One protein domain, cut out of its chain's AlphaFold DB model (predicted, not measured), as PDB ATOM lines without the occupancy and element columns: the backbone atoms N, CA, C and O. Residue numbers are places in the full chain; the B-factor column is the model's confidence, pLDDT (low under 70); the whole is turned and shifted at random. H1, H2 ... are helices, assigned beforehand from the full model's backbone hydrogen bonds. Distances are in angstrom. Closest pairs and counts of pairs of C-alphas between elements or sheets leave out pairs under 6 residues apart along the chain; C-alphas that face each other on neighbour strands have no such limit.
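What this domain is: This is residues 33 to 88 of the 160 residues of the protein "HNH domain-containing protein" of Gammaproteobacteria bacterium RIFCSPLOWO2_02_FULL_52_10 (UniProt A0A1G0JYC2). Two helices, H2 and the much longer H3, meet near their ends at a corner and make an open L, with a short turn of helix, H1, beyond the free end of the shorter limb. H3 makes most of the length, and the model has no packed core. The printed part has 56 residues with three named helices, in the order H1, H2, H3, and no named strand; the class is all helix. It is extended, with a radius of gyration of the C-alphas of 19.7 A, and its outline is flat, 58 by 31 by 14 A.

Where its parts are: Find C-alpha 33 at (47.836, -44.784, -117.511), where H1 begins; it takes in residues 33 to 36. Next look for C-alpha 42 at (53.005, -59.174, -118.276); from there H2, residues 42 to 56, runs 20.9 A. After Asn 57, H3 takes residues 58 to 88 and runs 44.5 A, ending at C-alpha 88 at (57.681, -71.469, -67.153).

How they stand to each other: H1 is apart from H2 and from H3. Look at Arg 54 and Val 61 for the place where H2 and H3 are close but not clearly touching: their C-alphas, the closest of the two helices, are 6.4 A apart. The lines of H2 and H3 are about perpendicular, at 82 degrees. In H2 and H3 every O i to N i+4 pair is within hydrogen-bond range; H1, with four residues, is too short for such a pair.

The domain as a whole: The two C-alphas farthest apart are those of Ala 36 and Leu 88, at 58.7 A. The printed part has no cut, and the links H1 to H2 and H2 to H3 are tight. Residues 33 to 52, 55 to 60 and 63 to 88 stand free. The mean pLDDT of the printed part is 86.1; look at residues 33 to 39 for the values under 70.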
ATOM      1  N   ALA A  33      46.719 -44.552-116.592       54.69
ATOM      2  CA  ALA A  33      47.836 -44.784-117.511       54.69
ATOM      3  C   ALA A  33      48.631 -46.060-117.173       54.69
ATOM      4  O   ALA A  33      49.124 -46.761-118.060       54.69
ATOM      5  N   ARG A  34      48.701 -46.420-115.883       58.25
ATOM      6  CA  ARG A  34      49.305 -47.685-115.420       58.25
ATOM      7  C   ARG A  34      48.486 -48.917-115.820       58.25
ATOM      8  O   ARG A  34      49.070 -49.979-116.021       58.25
ATOM      9  N   ARG A  35      47.154 -48.799-115.919       58.75
ATOM     10  CA  ARG A  35      46.284 -49.873-116.432       58.75
ATOM     11  C   ARG A  35      46.371 -49.984-117.954       58.75
ATOM     12  O   ARG A  35      46.530 -51.095-118.443       58.75
ATOM     13  N   ALA A  36      46.355 -48.860-118.672       55.72
ATOM     14  CA  ALA A  36      46.401 -48.826-120.138       55.72
ATOM     15  C   ALA A  36      47.712 -49.380-120.733       55.72
ATOM     16  O   ALA A  36      47.713 -49.958-121.812       55.72
ATOM     17  N   THR A  37      48.830 -49.262-120.011       58.31
ATOM     18  CA  THR A  37      50.146 -49.792-120.429       58.31
ATOM     19  C   THR A  37      50.437 -51.213-119.940       58.31
ATOM     20  O   THR A  37      51.529 -51.749-120.155       58.31
ATOM     21  N   ARG A  38      49.484 -51.857-119.256       60.50
ATOM     22  CA  ARG A  38      49.672 -53.206-118.722       60.50
ATOM     23  C   ARG A  38      49.576 -54.218-119.862       60.50
ATOM     24  O   ARG A  38      48.488 -54.582-120.284       60.50
ATOM     25  N   HIS A  39      50.730 -54.701-120.323       64.50
ATOM     26  CA  HIS A  39      50.789 -55.757-121.332       64.50
ATOM     27  C   HIS A  39      49.949 -56.971-120.879       64.50
ATOM     28  O   HIS A  39      50.159 -57.447-119.755       64.50
ATOM     29  N   PRO A  40      49.047 -57.504-121.723       73.44
ATOM     30  CA  PRO A  40      48.132 -58.585-121.344       73.44
ATOM     31  C   PRO A  40      48.874 -59.837-120.856       73.44
ATOM     32  O   PRO A  40      48.395 -60.543-119.979       73.44
ATOM     33  N   ASN A  41      50.108 -60.045-121.328       77.50
ATOM     34  CA  ASN A  41      50.964 -61.162-120.922       77.50
ATOM     35  C   ASN A  41      52.079 -60.808-119.911       77.50
ATOM     36  O   ASN A  41      53.093 -61.500-119.816       77.50
ATOM     37  N   ARG A  42      51.958 -59.686-119.186       72.88
ATOM     38  CA  ARG A  42      53.005 -59.174-118.276       72.88
ATOM     39  C   ARG A  42      53.453 -60.202-117.239       72.88
ATOM     40  O   ARG A  42      54.644 -60.287-116.946       72.88
ATOM     41  N   ASP A  43      52.515 -60.955-116.677       78.50
ATOM     42  CA  ASP A  43      52.811 -61.885-115.590       78.50
ATOM     43  C   ASP A  43      53.572 -63.120-116.100       78.50
ATOM     44  O   ASP A  43      54.550 -63.531-115.469       78.50
ATOM     45  N   ALA A  44      53.234 -63.636-117.288       82.25
ATOM     46  CA  ALA A  44      54.004 -64.704-117.926       82.25
ATOM     47  C   ALA A  44      55.404 -64.229-118.346       82.25
ATOM     48  O   ALA A  44      56.391 -64.912-118.073       82.25
ATOM     49  N   LEU A  45      55.515 -63.025-118.926       80.00
ATOM     50  CA  LEU A  45      56.804 -62.426-119.292       80.00
ATOM     51  C   LEU A  45      57.701 -62.225-118.066       80.00
ATOM     52  O   LEU A  45      58.886 -62.550-118.098       80.00
ATOM     53  N   LYS A  46      57.130 -61.746-116.955       80.38
ATOM     54  CA  LYS A  46      57.841 -61.606-115.682       80.38
ATOM     55  C   LYS A  46      58.288 -62.966-115.147       80.38
ATOM     56  O   LYS A  46      59.419 -63.087-114.686       80.38
ATOM     57  N   LYS A  47      57.429 -63.988-115.198       82.88
ATOM     58  CA  LYS A  47      57.761 -65.347-114.743       82.88
ATOM     59  C   LYS A  47      58.940 -65.921-115.530       82.88
ATOM     60  O   LYS A  47      59.885 -66.422-114.923       82.88
ATOM     61  N   GLU A  48      58.915 -65.778-116.851       84.31
ATOM     62  CA  GLU A  48      59.974 -66.261-117.735       84.31
ATOM     63  C   GLU A  48      61.285 -65.490-117.542       84.31
ATOM     64  O   GLU A  48      62.350 -66.086-117.383       84.31
ATOM     65  N   TYR A  49      61.212 -64.163-117.428       84.19
ATOM     66  CA  TYR A  49      62.363 -63.335-117.074       84.19
ATOM     67  C   TYR A  49      62.996 -63.774-115.746       84.19
ATOM     68  O   TYR A  49      64.208 -63.974-115.672       84.19
ATOM     69  N   MET A  50      62.183 -63.981-114.704       83.38
ATOM     70  CA  MET A  50      62.674 -64.432-113.401       83.38
ATOM     71  C   MET A  50      63.282 -65.839-113.469       83.38
ATOM     72  O   MET A  50      64.244 -66.103-112.752       83.38
ATOM     73  N   ARG A  51      62.770 -66.732-114.329       89.25
ATOM     74  CA  ARG A  51      63.354 -68.063-114.573       89.25
ATOM     75  C   ARG A  51      64.771 -67.939-115.131       89.25
ATOM     76  O   ARG A  51      65.705 -68.470-114.533       89.25
ATOM     77  N   VAL A  52      64.937 -67.175-116.211       88.94
ATOM     78  CA  VAL A  52      66.244 -66.940-116.846       88.94
ATOM     79  C   VAL A  52      67.195 -66.205-115.896       88.94
ATOM     80  O   VAL A  52      68.369 -66.557-115.796       88.94
ATOM     81  N   TRP A  53      66.704 -65.214-115.146       90.19
ATOM     82  CA  TRP A  53      67.509 -64.493-114.160       90.19
ATOM     83  C   TRP A  53      68.025 -65.422-113.057       90.19
ATOM     84  O   TRP A  53      69.208 -65.359-112.730       90.19
ATOM     85  N   ARG A  54      67.180 -66.320-112.523       90.56
ATOM     86  CA  ARG A  54      67.583 -67.307-111.504       90.56
ATOM     87  C   ARG A  54      68.648 -68.267-112.030       90.56
ATOM     88  O   ARG A  54      69.603 -68.531-111.311       90.56
ATOM     89  N   GLN A  55      68.510 -68.735-113.273       90.75
ATOM     90  CA  GLN A  55      69.497 -69.608-113.923       90.75
ATOM     91  C   GLN A  55      70.850 -68.913-114.116       90.75
ATOM     92  O   GLN A  55      71.887 -69.526-113.903       90.75
ATOM     93  N   LYS A  56      70.844 -67.624-114.479       91.56
ATOM     94  CA  LYS A  56      72.066 -66.827-114.679       91.56
ATOM     95  C   LYS A  56      72.674 -66.276-113.386       91.56
ATOM     96  O   LYS A  56      73.802 -65.801-113.408       91.56
ATOM     97  N   ASN A  57      71.939 -66.294-112.273       93.75
ATOM     98  CA  ASN A  57      72.386 -65.764-110.982       93.75
ATOM     99  C   ASN A  57      72.211 -66.799-109.846       93.75
ATOM    100  O   ASN A  57      71.594 -66.473-108.824       93.75
ATOM    101  N   PRO A  58      72.737 -68.032-109.985       92.31
ATOM    102  CA  PRO A  58      72.510 -69.103-109.013       92.31
ATOM    103  C   PRO A  58      73.042 -68.738-107.621       92.31
ATOM    104  O   PRO A  58      72.346 -68.939-106.626       92.31
ATOM    105  N   GLU A  59      74.210 -68.092-107.548       94.69
ATOM    106  CA  GLU A  59      74.806 -67.645-106.285       94.69
ATOM    107  C   GLU A  59      73.949 -66.599-105.564       94.69
ATOM    108  O   GLU A  59      73.725 -66.697-104.358       94.69
ATOM    109  N   LYS A  60      73.366 -65.633-106.290       93.00
ATOM    110  CA  LYS A  60      72.478 -64.625-105.681       93.00
ATOM    111  C   LYS A  60      71.199 -65.260-105.141       93.00
ATOM    112  O   LYS A  60      70.739 -64.891-104.062       93.00
ATOM    113  N   VAL A  61      70.633 -66.225-105.867       94.06
ATOM    114  CA  VAL A  61      69.450 -66.974-105.418       94.06
ATOM    115  C   VAL A  61      69.777 -67.795-104.173       94.06
ATOM    116  O   VAL A  61      69.020 -67.755-103.204       94.06
ATOM    117  N   LYS A  62      70.912 -68.501-104.170       94.56
ATOM    118  CA  LYS A  62      71.380 -69.299-103.030       94.56
ATOM    119  C   LYS A  62      71.632 -68.423-101.804       94.56
ATOM    120  O   LYS A  62      71.144 -68.751-100.727       94.56
ATOM    121  N   ALA A  63      72.305 -67.286-101.968       93.81
ATOM    122  CA  ALA A  63      72.559 -66.330-100.894       93.81
ATOM    123  C   ALA A  63      71.259 -65.741-100.320       93.81
ATOM    124  O   ALA A  63      71.087 -65.699 -99.101       93.81
ATOM    125  N   ALA A  64      70.312 -65.347-101.178       91.50
ATOM    126  CA  ALA A  64      69.005 -64.855-100.747       91.50
ATOM    127  C   ALA A  64      68.195 -65.935-100.014       91.50
ATOM    128  O   ALA A  64      67.615 -65.662 -98.962       91.50
ATOM    129  N   LYS A  65      68.198 -67.174-100.527       94.06
ATOM    130  CA  LYS A  65      67.553 -68.317 -99.872       94.06
ATOM    131  C   LYS A  65      68.183 -68.586 -98.508       94.06
ATOM    132  O   LYS A  65      67.453 -68.663 -97.532       94.06
ATOM    133  N   ARG A  66      69.517 -68.650 -98.428       93.81
ATOM    134  CA  ARG A  66      70.255 -68.831 -97.170       93.81
ATOM    135  C   ARG A  66      69.884 -67.751 -96.159       93.81
ATOM    136  O   ARG A  66      69.534 -68.087 -95.039       93.81
ATOM    137  N   ARG A  67      69.891 -66.476 -96.566       92.56
ATOM    138  CA  ARG A  67      69.493 -65.355 -95.703       92.56
ATOM    139  C   ARG A  67      68.060 -65.517 -95.199       92.56
ATOM    140  O   ARG A  67      67.822 -65.393 -94.008       92.56
ATOM    141  N   SER A  68      67.121 -65.834 -96.089       90.75
ATOM    142  CA  SER A  68      65.719 -66.046 -95.716       90.75
ATOM    143  C   SER A  68      65.546 -67.220 -94.750       90.75
ATOM    144  O   SER A  68      64.812 -67.093 -93.772       90.75
ATOM    145  N   THR A  69      66.234 -68.338 -94.990       92.88
ATOM    146  CA  THR A  69      66.228 -69.502 -94.099       92.88
ATOM    147  C   THR A  69      66.816 -69.160 -92.736       92.88
ATOM    148  O   THR A  69      66.209 -69.510 -91.731       92.88
ATOM    149  N   GLU A  70      67.939 -68.442 -92.692       90.19
ATOM    150  CA  GLU A  70      68.590 -68.029 -91.447       90.19
ATOM    151  C   GLU A  70      67.687 -67.103 -90.629       90.19
ATOM    152  O   GLU A  70      67.389 -67.381 -89.472       90.19
ATOM    153  N   THR A  71      67.145 -66.048 -91.244       90.94
ATOM    154  CA  THR A  71      66.216 -65.135 -90.566       90.94
ATOM    155  C   THR A  71      64.968 -65.866 -90.074       90.94
ATOM    156  O   THR A  71      64.521 -65.640 -88.950       90.94
ATOM    157  N   LYS A  72      64.412 -66.777 -90.885       93.44
ATOM    158  CA  LYS A  72      63.264 -67.593 -90.481       93.44
ATOM    159  C   LYS A  72      63.616 -68.488 -89.294       93.44
ATOM    160  O   LYS A  72      62.821 -68.581 -88.368       93.44
ATOM    161  N   ARG A  73      64.792 -69.117 -89.305       93.19
ATOM    162  CA  ARG A  73      65.279 -69.959 -88.208       93.19
ATOM    163  C   ARG A  73      65.381 -69.156 -86.916       93.19
ATOM    164  O   ARG A  73      64.764 -69.549 -85.936       93.19
ATOM    165  N   VAL A  74      66.069 -68.015 -86.940       93.06
ATOM    166  CA  VAL A  74      66.207 -67.129 -85.772       93.06
ATOM    167  C   VAL A  74      64.837 -66.719 -85.231       93.06
ATOM    168  O   VAL A  74      64.592 -66.805 -84.031       93.06
ATOM    169  N   HIS A  75      63.910 -66.332 -86.109       93.19
ATOM    170  CA  HIS A  75      62.552 -65.972 -85.709       93.19
ATOM    171  C   HIS A  75      61.810 -67.138 -85.036       93.19
ATOM    172  O   HIS A  75      61.173 -66.943 -84.003       93.19
ATOM    173  N   LEU A  76      61.887 -68.347 -85.603       93.81
ATOM    174  CA  LEU A  76      61.246 -69.538 -85.036       93.81
ATOM    175  C   LEU A  76      61.846 -69.907 -83.674       93.81
ATOM    176  O   LEU A  76      61.098 -70.110 -82.724       93.81
ATOM    177  N   THR A  77      63.173 -69.891 -83.552       94.31
ATOM    178  CA  THR A  77      63.864 -70.141 -82.281       94.31
ATOM    179  C   THR A  77      63.463 -69.119 -81.217       94.31
ATOM    180  O   THR A  77      63.117 -69.493 -80.099       94.31
ATOM    181  N   ASN A  78      63.429 -67.829 -81.558       95.12
ATOM    182  CA  ASN A  78      63.002 -66.785 -80.623       95.12
ATOM    183  C   ASN A  78      61.538 -66.955 -80.202       95.12
ATOM    184  O   ASN A  78      61.203 -66.779 -79.031       95.12
ATOM    185  N   TYR A  79      60.661 -67.321 -81.136       93.25
ATOM    186  CA  TYR A  79      59.260 -67.605 -80.846       93.25
ATOM    187  C   TYR A  79      59.105 -68.775 -79.860       93.25
ATOM    188  O   TYR A  79      58.386 -68.653 -78.865       93.25
ATOM    189  N   GLU A  80      59.812 -69.882 -80.093       94.25
ATOM    190  CA  GLU A  80      59.804 -71.057 -79.216       94.25
ATOM    191  C   GLU A  80      60.359 -70.738 -77.824       94.25
ATOM    192  O   GLU A  80      59.729 -71.087 -76.822       94.25
ATOM    193  N   ASN A  81      61.471 -70.002 -77.753       95.25
ATOM    194  CA  ASN A  81      62.069 -69.563 -76.493       95.25
ATOM    195  C   ASN A  81      61.106 -68.676 -75.692       95.25
ATOM    196  O   ASN A  81      60.866 -68.933 -74.514       95.25
ATOM    197  N   ASN A  82      60.471 -67.691 -76.333       94.56
ATOM    198  CA  ASN A  82      59.496 -66.803 -75.689       94.56
ATOM    199  C   ASN A  82      58.221 -67.533 -75.245       94.56
ATOM    200  O   ASN A  82      57.563 -67.135 -74.273       94.56
ATOM    201  N   ARG A  83      57.827 -68.586 -75.965       92.75
ATOM    202  CA  ARG A  83      56.724 -69.465 -75.568       92.75
ATOM    203  C   ARG A  83      57.114 -70.293 -74.344       92.75
ATOM    204  O   ARG A  83      56.346 -70.323 -73.386       92.75
ATOM    205  N   ARG A  84      58.296 -70.915 -74.350       94.31
ATOM    206  CA  ARG A  84      58.807 -71.716 -73.227       94.31
ATOM    207  C   ARG A  84      58.980 -70.872 -71.968       94.31
ATOM    208  O   ARG A  84      58.476 -71.261 -70.923       94.31
ATOM    209  N   ALA A  85      59.628 -69.714 -72.078       95.44
ATOM    210  CA  ALA A  85      59.821 -68.791 -70.964       95.44
ATOM    211  C   ALA A  85      58.481 -68.342 -70.365       95.44
ATOM    212  O   ALA A  85      58.297 -68.421 -69.156       95.44
ATOM    213  N   GLY A  86      57.511 -67.968 -71.209       94.00
ATOM    214  CA  GLY A  86      56.174 -67.595 -70.738       94.00
ATOM    215  C   GLY A  86      55.437 -68.744 -70.043       94.00
ATOM    216  O   GLY A  86      54.792 -68.523 -69.026       94.00
ATOM    217  N   LYS A  87      55.567 -69.979 -70.548       94.56
ATOM    218  CA  LYS A  87      54.996 -71.168 -69.898       94.56
ATOM    219  C   LYS A  87      55.625 -71.399 -68.521       94.56
ATOM    220  O   LYS A  87      54.890 -71.594 -67.564       94.56
ATOM    221  N   LEU A  88      56.955 -71.324 -68.420       95.19
ATOM    222  CA  LEU A  88      57.681 -71.469 -67.153       95.19
ATOM    223  C   LEU A  88      57.277 -70.396 -66.138       95.19
ATOM    224  O   LEU A  88      56.977 -70.731 -65.002       95.19
TER     225      LEU A  88